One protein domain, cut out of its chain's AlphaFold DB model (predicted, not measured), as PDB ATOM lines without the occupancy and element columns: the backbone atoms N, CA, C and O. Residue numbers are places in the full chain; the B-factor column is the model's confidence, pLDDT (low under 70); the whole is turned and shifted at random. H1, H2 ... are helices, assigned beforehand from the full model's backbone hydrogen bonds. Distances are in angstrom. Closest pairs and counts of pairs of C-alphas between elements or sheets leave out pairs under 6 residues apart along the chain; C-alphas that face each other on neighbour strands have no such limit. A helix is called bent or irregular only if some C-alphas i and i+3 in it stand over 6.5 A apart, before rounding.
ATOM      1  N   ALA A   2     130.491 -53.646 153.170       53.97
ATOM      2  CA  ALA A   2     130.671 -53.192 151.783       53.97
ATOM      3  C   ALA A   2     129.967 -51.851 151.478       53.97
ATOM      4  O   ALA A   2     130.602 -50.962 150.922       53.97
ATOM      5  N   ASP A   3     128.725 -51.656 151.940       52.31
ATOM      6  CA  ASP A   3     127.973 -50.402 151.727       52.31
ATOM      7  C   ASP A   3     128.577 -49.187 152.437       52.31
ATOM      8  O   ASP A   3     128.499 -48.066 151.945       52.31
ATOM      9  N   LEU A   4     129.232 -49.403 153.581       47.97
ATOM     10  CA  LEU A   4     129.903 -48.339 154.327       47.97
ATOM     11  C   LEU A   4     131.175 -47.892 153.592       47.97
ATOM     12  O   LEU A   4     131.425 -46.701 153.453       47.97
ATOM     13  N   ILE A   5     131.941 -48.849 153.059       54.75
ATOM     14  CA  ILE A   5     133.146 -48.594 152.260       54.75
ATOM     15  C   ILE A   5     132.778 -47.927 150.928       54.75
ATOM     16  O   ILE A   5     133.427 -46.962 150.534       54.75
ATOM     17  N   LEU A   6     131.708 -48.378 150.266       53.31
ATOM     18  CA  LEU A   6     131.168 -47.750 149.056       53.31
ATOM     19  C   LEU A   6     130.657 -46.331 149.315       53.31
ATOM     20  O   LEU A   6     130.907 -45.456 148.491       53.31
ATOM     21  N   ASN A   7     130.008 -46.071 150.453       48.81
ATOM     22  CA  ASN A   7     129.577 -44.723 150.825       48.81
ATOM     23  C   ASN A   7     130.746 -43.801 151.182       48.81
ATOM     24  O   ASN A   7     130.746 -42.645 150.778       48.81
ATOM     25  N   ILE A   8     131.765 -44.289 151.890       55.62
ATOM     26  CA  ILE A   8     132.958 -43.494 152.222       55.62
ATOM     27  C   ILE A   8     133.767 -43.184 150.954       55.62
ATOM     28  O   ILE A   8     134.187 -42.044 150.748       55.62
ATOM     29  N   LEU A   9     133.927 -44.168 150.063       56.50
ATOM     30  CA  LEU A   9     134.536 -43.960 148.751       56.50
ATOM     31  C   LEU A   9     133.694 -43.004 147.901       56.50
ATOM     32  O   LEU A   9     134.253 -42.095 147.300       56.50
ATOM     33  N   SER A  10     132.365 -43.137 147.871       58.56
ATOM     34  CA  SER A  10     131.508 -42.241 147.084       58.56
ATOM     35  C   SER A  10     131.523 -40.807 147.621       58.56
ATOM     36  O   SER A  10     131.618 -39.877 146.824       58.56
ATOM     37  N   LEU A  11     131.529 -40.612 148.944       59.78
ATOM     38  CA  LEU A  11     131.664 -39.305 149.599       59.78
ATOM     39  C   LEU A  11     133.013 -38.647 149.293       59.78
ATOM     40  O   LEU A  11     133.055 -37.451 149.013       59.78
ATOM     41  N   GLY A  12     134.100 -39.425 149.289       63.34
ATOM     42  CA  GLY A  12     135.431 -38.939 148.925       63.34
ATOM     43  C   GLY A  12     135.594 -38.658 147.428       63.34
ATOM     44  O   GLY A  12     136.258 -37.695 147.059       63.34
ATOM     45  N   ILE A  13     134.960 -39.457 146.559       68.44
ATOM     46  CA  ILE A  13     135.071 -39.376 145.088       68.44
ATOM     47  C   ILE A  13     134.096 -38.354 144.482       68.44
ATOM     48  O   ILE A  13     134.353 -37.814 143.405       68.44
ATOM     49  N   LYS A  14     132.994 -38.030 145.162       72.31
ATOM     50  CA  LYS A  14     132.021 -37.021 144.718       72.31
ATOM     51  C   LYS A  14     132.646 -35.646 144.428       72.31
ATOM     52  O   LYS A  14     132.460 -35.174 143.304       72.31
ATOM     53  N   PRO A  15     133.432 -35.023 145.332       75.19
ATOM     54  CA  PRO A  15     134.078 -33.744 145.031       75.19
ATOM     55  C   PRO A  15     135.057 -33.856 143.853       75.19
ATOM     56  O   PRO A  15     135.153 -32.920 143.058       75.19
ATOM     57  N   LEU A  16     135.710 -35.016 143.686       74.12
ATOM     58  CA  LEU A  16     136.602 -35.285 142.556       74.12
ATOM     59  C   LEU A  16     135.864 -35.272 141.218       74.12
ATOM     60  O   LEU A  16     136.270 -34.607 140.260       74.12
ATOM     61  N   TYR A  17     134.745 -35.987 141.159       75.94
ATOM     62  CA  TYR A  17     133.929 -36.073 139.957       75.94
ATOM     63  C   TYR A  17     133.264 -34.736 139.613       75.94
ATOM     64  O   TYR A  17     133.233 -34.347 138.445       75.94
ATOM     65  N   GLU A  18     132.760 -34.008 140.611       82.12
ATOM     66  CA  GLU A  18     132.113 -32.707 140.416       82.12
ATOM     67  C   GLU A  18     133.078 -31.653 139.874       82.12
ATOM     68  O   GLU A  18     132.742 -30.947 138.922       82.12
ATOM     69  N   LYS A  19     134.293 -31.562 140.426       83.12
ATOM     70  CA  LYS A  19     135.319 -30.637 139.924       83.12
ATOM     71  C   LYS A  19     135.685 -30.955 138.480       83.12
ATOM     72  O   LYS A  19     135.681 -30.077 137.623       83.12
ATOM     73  N   GLN A  20     135.905 -32.225 138.173       83.25
ATOM     74  CA  GLN A  20     136.244 -32.638 136.815       83.25
ATOM     75  C   GLN A  20     135.097 -32.439 135.822       83.25
ATOM     76  O   GLN A  20     135.328 -32.117 134.656       83.25
ATOM     77  N   ARG A  21     133.853 -32.576 136.287       84.31
ATOM     78  CA  ARG A  21     132.668 -32.238 135.503       84.31
ATOM     79  C   ARG A  21     132.596 -30.741 135.211       84.31
ATOM     80  O   ARG A  21     132.358 -30.398 134.064       84.31
ATOM     81  N   LYS A  22     132.914 -29.867 136.172       86.69
ATOM     82  CA  LYS A  22     133.003 -28.414 135.929       86.69
ATOM     83  C   LYS A  22     134.017 -28.067 134.837       86.69
ATOM     84  O   LYS A  22     133.712 -27.250 133.978       86.69
ATOM     85  N   PHE A  23     135.187 -28.714 134.833       86.50
ATOM     86  CA  PHE A  23     136.165 -28.536 133.754       86.50
ATOM     87  C   PHE A  23     135.596 -28.965 132.395       86.50
ATOM     88  O   PHE A  23     135.713 -28.253 131.401       86.50
ATOM     89  N   HIS A  24     134.968 -30.143 132.346       85.81
ATOM     90  CA  HIS A  24     134.341 -30.651 131.129       85.81
ATOM     91  C   HIS A  24     133.252 -29.708 130.606       85.81
ATOM     92  O   HIS A  24     133.257 -29.376 129.422       85.81
ATOM     93  N   ASP A  25     132.350 -29.284 131.488       87.50
ATOM     94  CA  ASP A  25     131.209 -28.439 131.157       87.50
ATOM     95  C   ASP A  25     131.677 -27.069 130.648       87.50
ATOM     96  O   ASP A  25     131.132 -26.590 129.665       87.50
ATOM     97  N   LEU A  26     132.750 -26.500 131.211       87.31
ATOM     98  CA  LEU A  26     133.370 -25.258 130.729       87.31
ATOM     99  C   LEU A  26     133.844 -25.373 129.268       87.31
ATOM    100  O   LEU A  26     133.560 -24.499 128.449       87.31
ATOM    101  N   ILE A  27     134.529 -26.467 128.914       84.38
ATOM    102  CA  ILE A  27     135.009 -26.693 127.539       84.38
ATOM    103  C   ILE A  27     133.836 -26.927 126.573       84.38
ATOM    104  O   ILE A  27     133.866 -26.456 125.434       84.38
ATOM    105  N   VAL A  28     132.807 -27.661 127.006       84.00
ATOM    106  CA  VAL A  28     131.608 -27.921 126.190       84.00
ATOM    107  C   VAL A  28     130.807 -26.644 125.979       84.00
ATOM    108  O   VAL A  28     130.472 -26.335 124.839       84.00
ATOM    109  N   GLU A  29     130.564 -25.883 127.044       85.56
ATOM    110  CA  GLU A  29     129.859 -24.605 127.002       85.56
ATOM    111  C   GLU A  29     130.538 -23.648 126.025       85.56
ATOM    112  O   GLU A  29     129.873 -23.086 125.153       85.56
ATOM    113  N   PHE A  30     131.862 -23.509 126.109       83.00
ATOM    114  CA  PHE A  30     132.602 -22.699 125.152       83.00
ATOM    115  C   PHE A  30     132.437 -23.211 123.722       83.00
ATOM    116  O   PHE A  30     132.116 -22.431 122.830       83.00
ATOM    117  N   ARG A  31     132.601 -24.518 123.480       79.06
ATOM    118  CA  ARG A  31     132.459 -25.097 122.136       79.06
ATOM    119  C   ARG A  31     131.076 -24.837 121.547       79.06
ATOM    120  O   ARG A  31     130.969 -24.535 120.358       79.06
ATOM    121  N   ASP A  32     130.036 -24.948 122.360       80.94
ATOM    122  CA  ASP A  32     128.657 -24.733 121.932       80.94
ATOM    123  C   ASP A  32     128.398 -23.243 121.651       80.94
ATOM    124  O   ASP A  32     127.816 -22.904 120.616       80.94
ATOM    125  N   ARG A  33     128.915 -22.334 122.495       80.31
ATOM    126  CA  ARG A  33     128.884 -20.880 122.245       80.31
ATOM    127  C   ARG A  33     129.637 -20.507 120.962       80.31
ATOM    128  O   ARG A  33     129.122 -19.737 120.156       80.31
ATOM    129  N   PHE A  34     130.807 -21.100 120.749       72.75
ATOM    130  CA  PHE A  34     131.714 -20.825 119.633       72.75
ATOM    131  C   PHE A  34     131.243 -21.421 118.294       72.75
ATOM    132  O   PHE A  34     131.569 -20.911 117.221       72.75
ATOM    133  N   SER A  35     130.458 -22.503 118.343       72.56
ATOM    134  CA  SER A  35     129.846 -23.130 117.160       72.56
ATOM    135  C   SER A  35     128.595 -22.389 116.680       72.56
ATOM    136  O   SER A  35     128.092 -22.695 115.601       72.56
ATOM    137  N   ASN A  36     128.076 -21.430 117.455       75.75
ATOM    138  CA  ASN A  36     126.883 -20.678 117.094       75.75
ATOM    139  C   ASN A  36     127.236 -19.508 116.147       75.75
ATOM    140  O   ASN A  36     127.829 -18.521 116.593       75.75
ATOM    141  N   PRO A  37     126.838 -19.556 114.859       65.25
ATOM    142  CA  PRO A  37     127.176 -18.516 113.886       65.25
ATOM    143  C   PRO A  37     126.582 -17.142 114.239       65.25
ATOM    144  O   PRO A  37     127.159 -16.120 113.878       65.25
ATOM    145  N   GLY A  38     125.487 -17.091 115.009       69.38
ATOM    146  CA  GLY A  38     124.869 -15.839 115.462       69.38
ATOM    147  C   GLY A  38     125.661 -15.084 116.538       69.38
ATOM    148  O   GLY A  38     125.294 -13.965 116.889       69.38
ATOM    149  N   ARG A  39     126.740 -15.671 117.077       68.25
ATOM    150  CA  ARG A  39     127.607 -15.053 118.097       68.25
ATOM    151  C   ARG A  39     128.996 -14.672 117.584       68.25
ATOM    152  O   ARG A  39     129.837 -14.284 118.389       68.25
ATOM    153  N   ALA A  40     129.225 -14.699 116.268       62.72
ATOM    154  CA  ALA A  40     130.519 -14.381 115.650       62.72
ATOM    155  C   ALA A  40     131.152 -13.068 116.172       62.72
ATOM    156  O   ALA A  40     132.348 -13.020 116.442       62.72
ATOM    157  N   ASN A  41     130.336 -12.040 116.430       68.19
ATOM    158  CA  ASN A  41     130.797 -10.731 116.912       68.19
ATOM    159  C   ASN A  41     131.255 -10.717 118.387       68.19
ATOM    160  O   ASN A  41     131.876  -9.750 118.817       68.19
ATOM    161  N   ARG A  42     130.949 -11.758 119.177       75.38
ATOM    162  CA  ARG A  42     131.359 -11.898 120.593       75.38
ATOM    163  C   ARG A  42     132.438 -12.951 120.820       75.38
ATOM    164  O   ARG A  42     132.867 -13.136 121.953       75.38
ATOM    165  N   VAL A  43     132.920 -13.582 119.752       75.19
ATOM    166  CA  VAL A  43     133.897 -14.676 119.814       75.19
ATOM    167  C   VAL A  43     135.131 -14.313 120.641       75.19
ATOM    168  O   VAL A  43     135.598 -15.131 121.424       75.19
ATOM    169  N   ARG A  44     135.633 -13.082 120.509       75.25
ATOM    170  CA  ARG A  44     136.802 -12.611 121.264       75.25
ATOM    171  C   ARG A  44     136.530 -12.554 122.772       75.25
ATOM    172  O   ARG A  44     137.285 -13.123 123.541       75.25
ATOM    173  N   ALA A  45     135.396 -11.978 123.169       81.38
ATOM    174  CA  ALA A  45     134.987 -11.910 124.570       81.38
ATOM    175  C   ALA A  45     134.712 -13.302 125.170       81.38
ATOM    176  O   ALA A  45     135.077 -13.559 126.311       81.38
ATOM    177  N   ASP A  46     134.114 -14.215 124.394       82.00
ATOM    178  CA  ASP A  46     133.909 -15.605 124.821       82.00
ATOM    179  C   ASP A  46     135.254 -16.342 125.017       82.00
ATOM    180  O   ASP A  46     135.369 -17.188 125.905       82.00
ATOM    181  N   ILE A  47     136.275 -16.039 124.199       79.88
ATOM    182  CA  ILE A  47     137.637 -16.586 124.340       79.88
ATOM    183  C   ILE A  47     138.317 -16.038 125.597       79.88
ATOM    184  O   ILE A  47     138.908 -16.810 126.352       79.88
ATOM    185  N   ASP A  48     138.230 -14.732 125.829       82.31
ATOM    186  CA  ASP A  48     138.839 -14.102 127.001       82.31
ATOM    187  C   ASP A  48     138.216 -14.661 128.291       82.31
ATOM    188  O   ASP A  48     138.938 -15.086 129.196       82.31
ATOM    189  N   GLU A  49     136.883 -14.790 128.326       86.69
ATOM    190  CA  GLU A  49     136.154 -15.418 129.436       86.69
ATOM    191  C   GLU A  49     136.579 -16.885 129.638       86.69
ATOM    192  O   GLU A  49     136.740 -17.344 130.773       86.69
ATOM    193  N   LEU A  50     136.789 -17.638 128.551       86.12
ATOM    194  CA  LEU A  50     137.287 -19.010 128.629       86.12
ATOM    195  C   LEU A  50     138.660 -19.060 129.306       86.12
ATOM    196  O   LEU A  50     138.842 -19.831 130.250       86.12
ATOM    197  N   TYR A  51     139.625 -18.276 128.822       83.50
ATOM    198  CA  TYR A  51     140.991 -18.301 129.342       83.50
ATOM    199  C   TYR A  51     141.068 -17.807 130.785       83.50
ATOM    200  O   TYR A  51     141.789 -18.402 131.589       83.50
ATOM    201  N   GLU A  52     140.285 -16.793 131.150       87.62
ATOM    202  CA  GLU A  52     140.171 -16.339 132.535       87.62
ATOM    203  C   GLU A  52     139.673 -17.470 133.449       87.62
ATOM    204  O   GLU A  52     140.290 -17.773 134.475       87.62
ATOM    205  N   ARG A  53     138.602 -18.168 133.051       89.25
ATOM    206  CA  ARG A  53     138.059 -19.293 133.827       89.25
ATOM    207  C   ARG A  53     139.007 -20.496 133.872       89.25
ATOM    208  O   ARG A  53     139.059 -21.175 134.896       89.25
ATOM    209  N   LEU A  54     139.744 -20.775 132.793       86.38
ATOM    210  CA  LEU A  54     140.733 -21.859 132.737       86.38
ATOM    211  C   LEU A  54     141.930 -21.581 133.648       86.38
ATOM    212  O   LEU A  54     142.335 -22.461 134.408       86.38
ATOM    213  N   ASN A  55     142.473 -20.366 133.604       85.69
ATOM    214  CA  ASN A  55     143.633 -19.988 134.410       85.69
ATOM    215  C   ASN A  55     143.301 -19.933 135.909       85.69
ATOM    216  O   ASN A  55     144.147 -20.267 136.735       85.69
ATOM    217  N   ASN A  56     142.056 -19.594 136.252       88.50
ATOM    218  CA  ASN A  56     141.559 -19.575 137.629       88.50
ATOM    219  C   ASN A  56     140.945 -20.912 138.084       88.50
ATOM    220  O   ASN A  56     140.347 -20.991 139.162       88.50
ATOM    221  N   PHE A  57     141.051 -21.973 137.279       87.56
ATOM    222  CA  PHE A  57     140.456 -23.257 137.619       87.56
ATOM    223  C   PHE A  57     141.197 -23.924 138.788       87.56
ATOM    224  O   PHE A  57     142.377 -24.264 138.705       87.56
ATOM    225  N   ASP A  58     140.479 -24.154 139.887       86.25
ATOM    226  CA  ASP A  58     141.009 -24.853 141.054       86.25
ATOM    227  C   ASP A  58     141.121 -26.363 140.793       86.25
ATOM    228  O   ASP A  58     140.121 -27.085 140.732       86.25
ATOM    229  N   PHE A  59     142.365 -26.832 140.688       83.56
ATOM    230  CA  PHE A  59     142.718 -28.234 140.473       83.56
ATOM    231  C   PHE A  59     142.656 -29.105 141.727       83.56
ATOM    232  O   PHE A  59     142.846 -30.322 141.639       83.56
ATOM    233  N   LYS A  60     142.368 -28.522 142.896       82.50
ATOM    234  CA  LYS A  60     142.238 -29.292 144.125       82.50
ATOM    235  C   LYS A  60     141.147 -30.348 143.955       82.50
ATOM    236  O   LYS A  60     140.004 -30.039 143.618       82.50
ATOM    237  N   TYR A  61     141.517 -31.598 144.231       76.56
ATOM    238  CA  TYR A  61     140.648 -32.759 144.055       76.56
ATOM    239  C   TYR A  61     140.214 -32.961 142.591       76.56
ATOM    240  O   TYR A  61     139.049 -33.209 142.332       76.56
ATOM    241  N   VAL A  62     141.119 -32.885 141.612       81.88
ATOM    242  CA  VAL A  62     140.835 -33.264 140.213       81.88
ATOM    243  C   VAL A  62     141.611 -34.528 139.849       81.88
ATOM    244  O   VAL A  62     142.813 -34.616 140.092       81.88
ATOM    245  N   LEU A  63     140.956 -35.528 139.246       80.38
ATOM    246  CA  LEU A  63     141.678 -36.713 138.768       80.38
ATOM    247  C   LEU A  63     142.459 -36.359 137.505       80.38
ATOM    248  O   LEU A  63     141.931 -35.683 136.630       80.38
ATOM    249  N   PHE A  64     143.668 -36.901 137.351       81.62
ATOM    250  CA  PHE A  64     144.542 -36.623 136.202       81.62
ATOM    251  C   PHE A  64     144.866 -35.131 136.041       81.62
ATOM    252  O   PHE A  64     144.907 -34.627 134.923       81.62
ATOM    253  N   GLU A  65     145.101 -34.431 137.149       84.81
ATOM    254  CA  GLU A  65     145.467 -33.011 137.177       84.81
ATOM    255  C   GLU A  65     146.518 -32.642 136.116       84.81
ATOM    256  O   GLU A  65     146.261 -31.766 135.294       84.81
ATOM    257  N   ASP A  66     147.631 -33.379 136.037       84.38
ATOM    258  CA  ASP A  66     148.693 -33.149 135.043       84.38
ATOM    259  C   ASP A  66     148.188 -33.157 133.598       84.38
ATOM    260  O   ASP A  66     148.669 -32.410 132.747       84.38
ATOM    261  N   TYR A  67     147.220 -34.021 133.287       84.56
ATOM    262  CA  TYR A  67     146.641 -34.077 131.949       84.56
ATOM    263  C   TYR A  67     145.903 -32.791 131.621       84.56
ATOM    264  O   TYR A  67     146.061 -32.263 130.524       84.56
ATOM    265  N   TYR A  68     145.114 -32.294 132.569       83.56
ATOM    266  CA  TYR A  68     144.352 -31.069 132.395       83.56
ATOM    267  C   TYR A  68     145.241 -29.835 132.419       83.56
ATOM    268  O   TYR A  68     145.042 -28.955 131.592       83.56
ATOM    269  N   ARG A  69     146.271 -29.793 133.266       86.31
ATOM    270  CA  ARG A  69     147.280 -28.725 133.244       86.31
ATOM    271  C   ARG A  69     147.979 -28.654 131.893       86.31
ATOM    272  O   ARG A  69     147.975 -27.600 131.269       86.31
ATOM    273  N   ASN A  70     148.445 -29.790 131.374       83.62
ATOM    274  CA  ASN A  70     149.020 -29.860 130.030       83.62
ATOM    275  C   ASN A  70     147.988 -29.512 128.946       83.62
ATOM    276  O   ASN A  70     148.341 -28.991 127.887       83.62
ATOM    277  N   HIS A  71     146.710 -29.827 129.163       80.81
ATOM    278  CA  HIS A  71     145.639 -29.452 128.245       80.81
ATOM    279  C   HIS A  71     145.463 -27.930 128.194       80.81
ATOM    280  O   HIS A  71     145.474 -27.377 127.098       80.81
ATOM    281  N   ILE A  72     145.382 -27.264 129.350       81.44
ATOM    282  CA  ILE A  72     145.316 -25.801 129.452       81.44
ATOM    283  C   ILE A  72     146.572 -25.163 128.870       81.44
ATOM    284  O   ILE A  72     146.460 -24.249 128.070       81.44
ATOM    285  N   GLU A  73     147.763 -25.665 129.195       81.38
ATOM    286  CA  GLU A  73     149.014 -25.113 128.673       81.38
ATOM    287  C   GLU A  73     149.039 -25.139 127.137       81.38
ATOM    288  O   GLU A  73     149.374 -24.147 126.496       81.38
ATOM    289  N   ASN A  74     148.606 -26.248 126.529       76.81
ATOM    290  CA  ASN A  74     148.494 -26.343 125.075       76.81
ATOM    291  C   ASN A  74     147.456 -25.377 124.490       76.81
ATOM    292  O   ASN A  74     147.665 -24.880 123.388       76.81
ATOM    293  N   LEU A  75     146.354 -25.117 125.201       76.06
ATOM    294  CA  LEU A  75     145.375 -24.107 124.793       76.06
ATOM    295  C   LEU A  75     145.946 -22.691 124.937       76.06
ATOM    296  O   LEU A  75     145.750 -21.872 124.047       76.06
ATOM    297  N   ASN A  76     146.688 -22.403 126.005       74.06
ATOM    298  CA  ASN A  76     147.288 -21.093 126.264       74.06
ATOM    299  C   ASN A  76     148.401 -20.753 125.260       74.06
ATOM    300  O   ASN A  76     148.576 -19.587 124.925       74.06
ATOM    301  N   ARG A  77     149.106 -21.751 124.706       71.81
ATOM    302  CA  ARG A  77     150.060 -21.550 123.591       71.81
ATOM    303  C   ARG A  77     149.410 -20.990 122.326       71.81
ATOM    304  O   ARG A  77     150.108 -20.451 121.479       71.81
ATOM    305  N   LEU A  78     148.098 -21.162 122.198       67.81
ATOM    306  CA  LEU A  78     147.293 -20.659 121.090       67.81
ATOM    307  C   LEU A  78     146.536 -19.382 121.467       67.81
ATOM    308  O   LEU A  78     145.709 -18.932 120.680       67.81
ATOM    309  N   SER A  79     146.772 -18.831 122.667       64.00
ATOM    310  CA  SER A  79     146.155 -17.566 123.054       64.00
ATOM    311  C   SER A  79     146.573 -16.487 122.047       64.00
ATOM    312  O   SER A  79     147.760 -16.372 121.728       64.00
ATOM    313  N   PRO A  80     145.610 -15.749 121.477       59.72
ATOM    314  CA  PRO A  80     145.914 -14.772 120.452       59.72
ATOM    315  C   PRO A  80     146.655 -13.612 121.116       59.72
ATOM    316  O   PRO A  80     146.142 -13.007 122.061       59.72
ATOM    317  N   ASN A  81     147.847 -13.272 120.623       56.03
ATOM    318  CA  ASN A  81     148.430 -11.977 120.963       56.03
ATOM    319  C   ASN A  81     147.467 -10.892 120.455       56.03
ATOM    320  O   ASN A  81     146.869 -11.025 119.390       56.03
ATOM    321  N   LEU A  82     147.271  -9.851 121.262       52.91
ATOM    322  CA  LEU A  82     146.141  -8.910 121.261       52.91
ATOM    323  C   LEU A  82     145.831  -8.138 119.952       52.91
ATOM    324  O   LEU A  82     144.883  -7.351 119.922       52.91
ATOM    325  N   GLU A  83     146.478  -8.418 118.824       51.12
ATOM    326  CA  GLU A  83     146.332  -7.684 117.564       51.12
ATOM    327  C   GLU A  83     145.856  -8.579 116.401       51.12
ATOM    328  O   GLU A  83     146.629  -9.124 115.623       51.12
ATOM    329  N   GLY A  84     144.532  -8.703 116.259       54.50
ATOM    330  CA  GLY A  84     143.876  -8.729 114.940       54.50
ATOM    331  C   GLY A  84     144.030  -9.946 114.015       54.50
ATOM    332  O   GLY A  84     143.593  -9.860 112.871       54.50
ATOM    333  N   SER A  85     144.588 -11.076 114.443       59.84
ATOM    334  CA  SER A  85     144.756 -12.236 113.555       59.84
ATOM    335  C   SER A  85     143.510 -13.143 113.532       59.84
ATOM    336  O   SER A  85     143.295 -13.964 114.423       59.84
ATOM    337  N   GLU A  86     142.684 -13.053 112.480       62.94
ATOM    338  CA  GLU A  86     141.641 -14.061 112.182       62.94
ATOM    339  C   GLU A  86     142.215 -15.491 112.093       62.94
ATOM    340  O   GLU A  86     141.506 -16.475 112.336       62.94
ATOM    341  N   LEU A  87     143.510 -15.620 111.776       59.22
ATOM    342  CA  LEU A  87     144.222 -16.896 111.759       59.22
ATOM    343  C   LEU A  87     144.313 -17.506 113.160       59.22
ATOM    344  O   LEU A  87     144.110 -18.711 113.285       59.22
ATOM    345  N   ASP A  88     144.528 -16.710 114.206       65.38
ATOM    346  CA  ASP A  88     144.665 -17.217 115.579       65.38
ATOM    347  C   ASP A  88     143.329 -17.774 116.079       65.38
ATOM    348  O   ASP A  88     143.263 -18.864 116.646       65.38
ATOM    349  N   LEU A  89     142.226 -17.095 115.748       67.94
ATOM    350  CA  LEU A  89     140.869 -17.590 116.001       67.94
ATOM    351  C   LEU A  89     140.598 -18.905 115.262       67.94
ATOM    352  O   LEU A  89     139.974 -19.821 115.809       67.94
ATOM    353  N   LYS A  90     141.090 -19.025 114.025       68.69
ATOM    354  CA  LYS A  90     140.996 -20.257 113.239       68.69
ATOM    355  C   LYS A  90     141.860 -21.373 113.834       68.69
ATOM    356  O   LYS A  90     141.412 -22.515 113.846       68.69
ATOM    357  N   PHE A  91     143.041 -21.071 114.370       68.62
ATOM    358  CA  PHE A  91     143.885 -22.046 115.064       68.62
ATOM    359  C   PHE A  91     143.259 -22.525 116.370       68.62
ATOM    360  O   PHE A  91     143.261 -23.726 116.622       68.62
ATOM    361  N   ILE A  92     142.653 -21.633 117.153       70.38
ATOM    362  CA  ILE A  92     141.883 -22.005 118.349       70.38
ATOM    363  C   ILE A  92     140.700 -22.895 117.951       70.38
ATOM    364  O   ILE A  92     140.474 -23.933 118.578       70.38
ATOM    365  N   ARG A  93     139.995 -22.555 116.861       66.94
ATOM    366  CA  ARG A  93     138.911 -23.385 116.311       66.94
ATOM    367  C   ARG A  93     139.410 -24.780 115.943       66.94
ATOM    368  O   ARG A  93     138.841 -25.762 116.408       66.94
ATOM    369  N   ILE A  94     140.478 -24.864 115.153       67.62
ATOM    370  CA  ILE A  94     141.070 -26.135 114.720       67.62
ATOM    371  C   ILE A  94     141.541 -26.931 115.934       67.62
ATOM    372  O   ILE A  94     141.205 -28.101 116.052       67.62
ATOM    373  N   ALA A  95     142.236 -26.306 116.882       67.00
ATOM    374  CA  ALA A  95     142.725 -26.984 118.072       67.00
ATOM    375  C   ALA A  95     141.583 -27.544 118.924       67.00
ATOM    376  O   ALA A  95     141.697 -28.652 119.440       67.00
ATOM    377  N   LEU A  96     140.464 -26.830 119.054       67.88
ATOM    378  CA  LEU A  96     139.294 -27.307 119.792       67.88
ATOM    379  C   LEU A  96     138.492 -28.371 119.028       67.88
ATOM    380  O   LEU A  96     137.972 -29.302 119.649       67.88
ATOM    381  N   GLU A  97     138.427 -28.284 117.699       66.25
ATOM    382  CA  GLU A  97     137.812 -29.302 116.840       66.25
ATOM    383  C   GLU A  97     138.639 -30.596 116.794       66.25
ATOM    384  O   GLU A  97     138.092 -31.687 116.997       66.25
ATOM    385  N   GLU A  98     139.956 -30.494 116.608       63.22
ATOM    386  CA  GLU A  98     140.911 -31.604 116.696       63.22
ATOM    387  C   GLU A  98     140.961 -32.187 118.115       63.22
ATOM    388  O   GLU A  98     141.098 -33.398 118.302       63.22
ATOM    389  N   ASN A  99     140.748 -31.372 119.149       60.22
ATOM    390  CA  ASN A  99     140.659 -31.856 120.524       60.22
ATOM    391  C   ASN A  99     139.401 -32.700 120.811       60.22
ATOM    392  O   ASN A  99     139.303 -33.231 121.916       60.22
ATOM    393  N   LYS A 100     138.507 -32.979 119.841       58.28
ATOM    394  CA  LYS A 100     137.540 -34.101 119.957       58.28
ATOM    395  C   LYS A 100     138.220 -35.423 120.352       58.28
ATOM    396  O   LYS A 100     137.594 -36.262 121.002       58.28
ATOM    397  N   TRP A 101     139.495 -35.603 120.001       54.88
ATOM    398  CA  TRP A 101     140.294 -36.780 120.356       54.88
ATOM    399  C   TRP A 101     140.945 -36.707 121.750       54.88
ATOM    400  O   TRP A 101     141.421 -37.731 122.246       54.88
ATOM    401  N   LYS A 102     140.954 -35.534 122.401       68.88
ATOM    402  CA  LYS A 102     141.459 -35.327 123.764       68.88
ATOM    403  C   LYS A 102     140.282 -35.266 124.744       68.88
ATOM    404  O   LYS A 102     139.621 -34.236 124.859       68.88
ATOM    405  N   PRO A 103     139.968 -36.375 125.430       71.94
ATOM    406  CA  PRO A 103     138.813 -36.415 126.309       71.94
ATOM    407  C   PRO A 103     138.958 -35.462 127.492       71.94
ATOM    408  O   PRO A 103     140.021 -35.365 128.083       71.94
ATOM    409  N   THR A 104     137.855 -34.854 127.917       80.44
ATOM    410  CA  THR A 104     137.808 -34.036 129.139       80.44
ATOM    411  C   THR A 104     137.025 -34.696 130.274       80.44
ATOM    412  O   THR A 104     137.053 -34.206 131.397       80.44
ATOM    413  N   LYS A 105     136.382 -35.848 130.028       82.94
ATOM    414  CA  LYS A 105     135.704 -36.659 131.057       82.94
ATOM    415  C   LYS A 105     136.668 -37.652 131.730       82.94
ATOM    416  O   LYS A 105     137.490 -38.236 131.022       82.94
TER     417      LYS A 105
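This is residues 2 to 105 of the 168 residues of an uncharacterized protein of Aequorivita viscosa (UniProt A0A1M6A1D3). One long bent helix, H1, makes the length of the model: its arm H1b forms a helical hairpin with H2, which folds back beside it, while at the other end residues 2 to 11, in the arm H1a, stick out alone. H3 and H4 complete the helical body with this hairpin, H3 meeting the last part of H2 and H4 passing near H1b and H3; without the stretches that stand free, this body spans 40 by 22 by 19 A. The printed part has 104 residues with four named helices, H1 to H4 in chain order, and no named strand; the class is all helix. The whole is loose, with a radius of gyration of the C-alphas of 16.4 A and spans of 58 by 27 by 24 A.

H1, residues 2 to 34, was assigned by its hydrogen bonds as one helix but is bent: C-alphas 12 and 15 are 6.6 A apart. Its arms, H1a with residues 2 to 12 and H1b with residues 15 to 34, stand at a steep tilt of 51 degrees. H1a touches no other helix. A tight link of 2 residues leads to H2, residues 37 to 55, which is irregular, with C-alphas 38 and 41 8.0 A apart, and has a kink of 67 degrees near residue 44. H1b touches H2 with residues 26 to 34 alone, at a shallow tilt of 29 degrees, opposite ways; their closest C-alphas, of Phe 34 and Val 43, are 6.5 A apart. H3, residues 65 to 76, only just touches H2, with 3 pairs of C-alphas within 8 A, the closest those of Leu 54 and Ile 72 at 6.9 A; the tilt is steep, 48 degrees, opposite ways. H4, residues 86 to 101, is close to H3 but not clearly touching, the closest C-alphas being those of Leu 75 and Ile 92 at 7.6 A, with a shallow tilt of 26 degrees, opposite ways. H4 is also close to H1b but not clearly touching, with C-alphas of Arg 31 and Leu 96 the closest at 7.6 A. H1b and H3 are apart. Every O i to N i+4 pair is within hydrogen-bond range in H1a, H1b and H3, against 11 of 15 in H2 and 10 of 12 in H4.

H1a begins at C-alpha 2, (130.671, -53.192, 151.783). H1b measures 28.6 A, H2 26.3 A and H4 24.2 A from first to last C-alpha. H4 ends at C-alpha 101, (140.294, -36.780, 120.356).

The C-alphas of Ala 2 and Gly 84, the two farthest apart, are 59.2 A apart. The printed part has no cut, and no link between named helices is long. Low confidence, pLDDT under 70, covers residues 2 to 13, 37 to 41, 78 to 91 and 93 to 102.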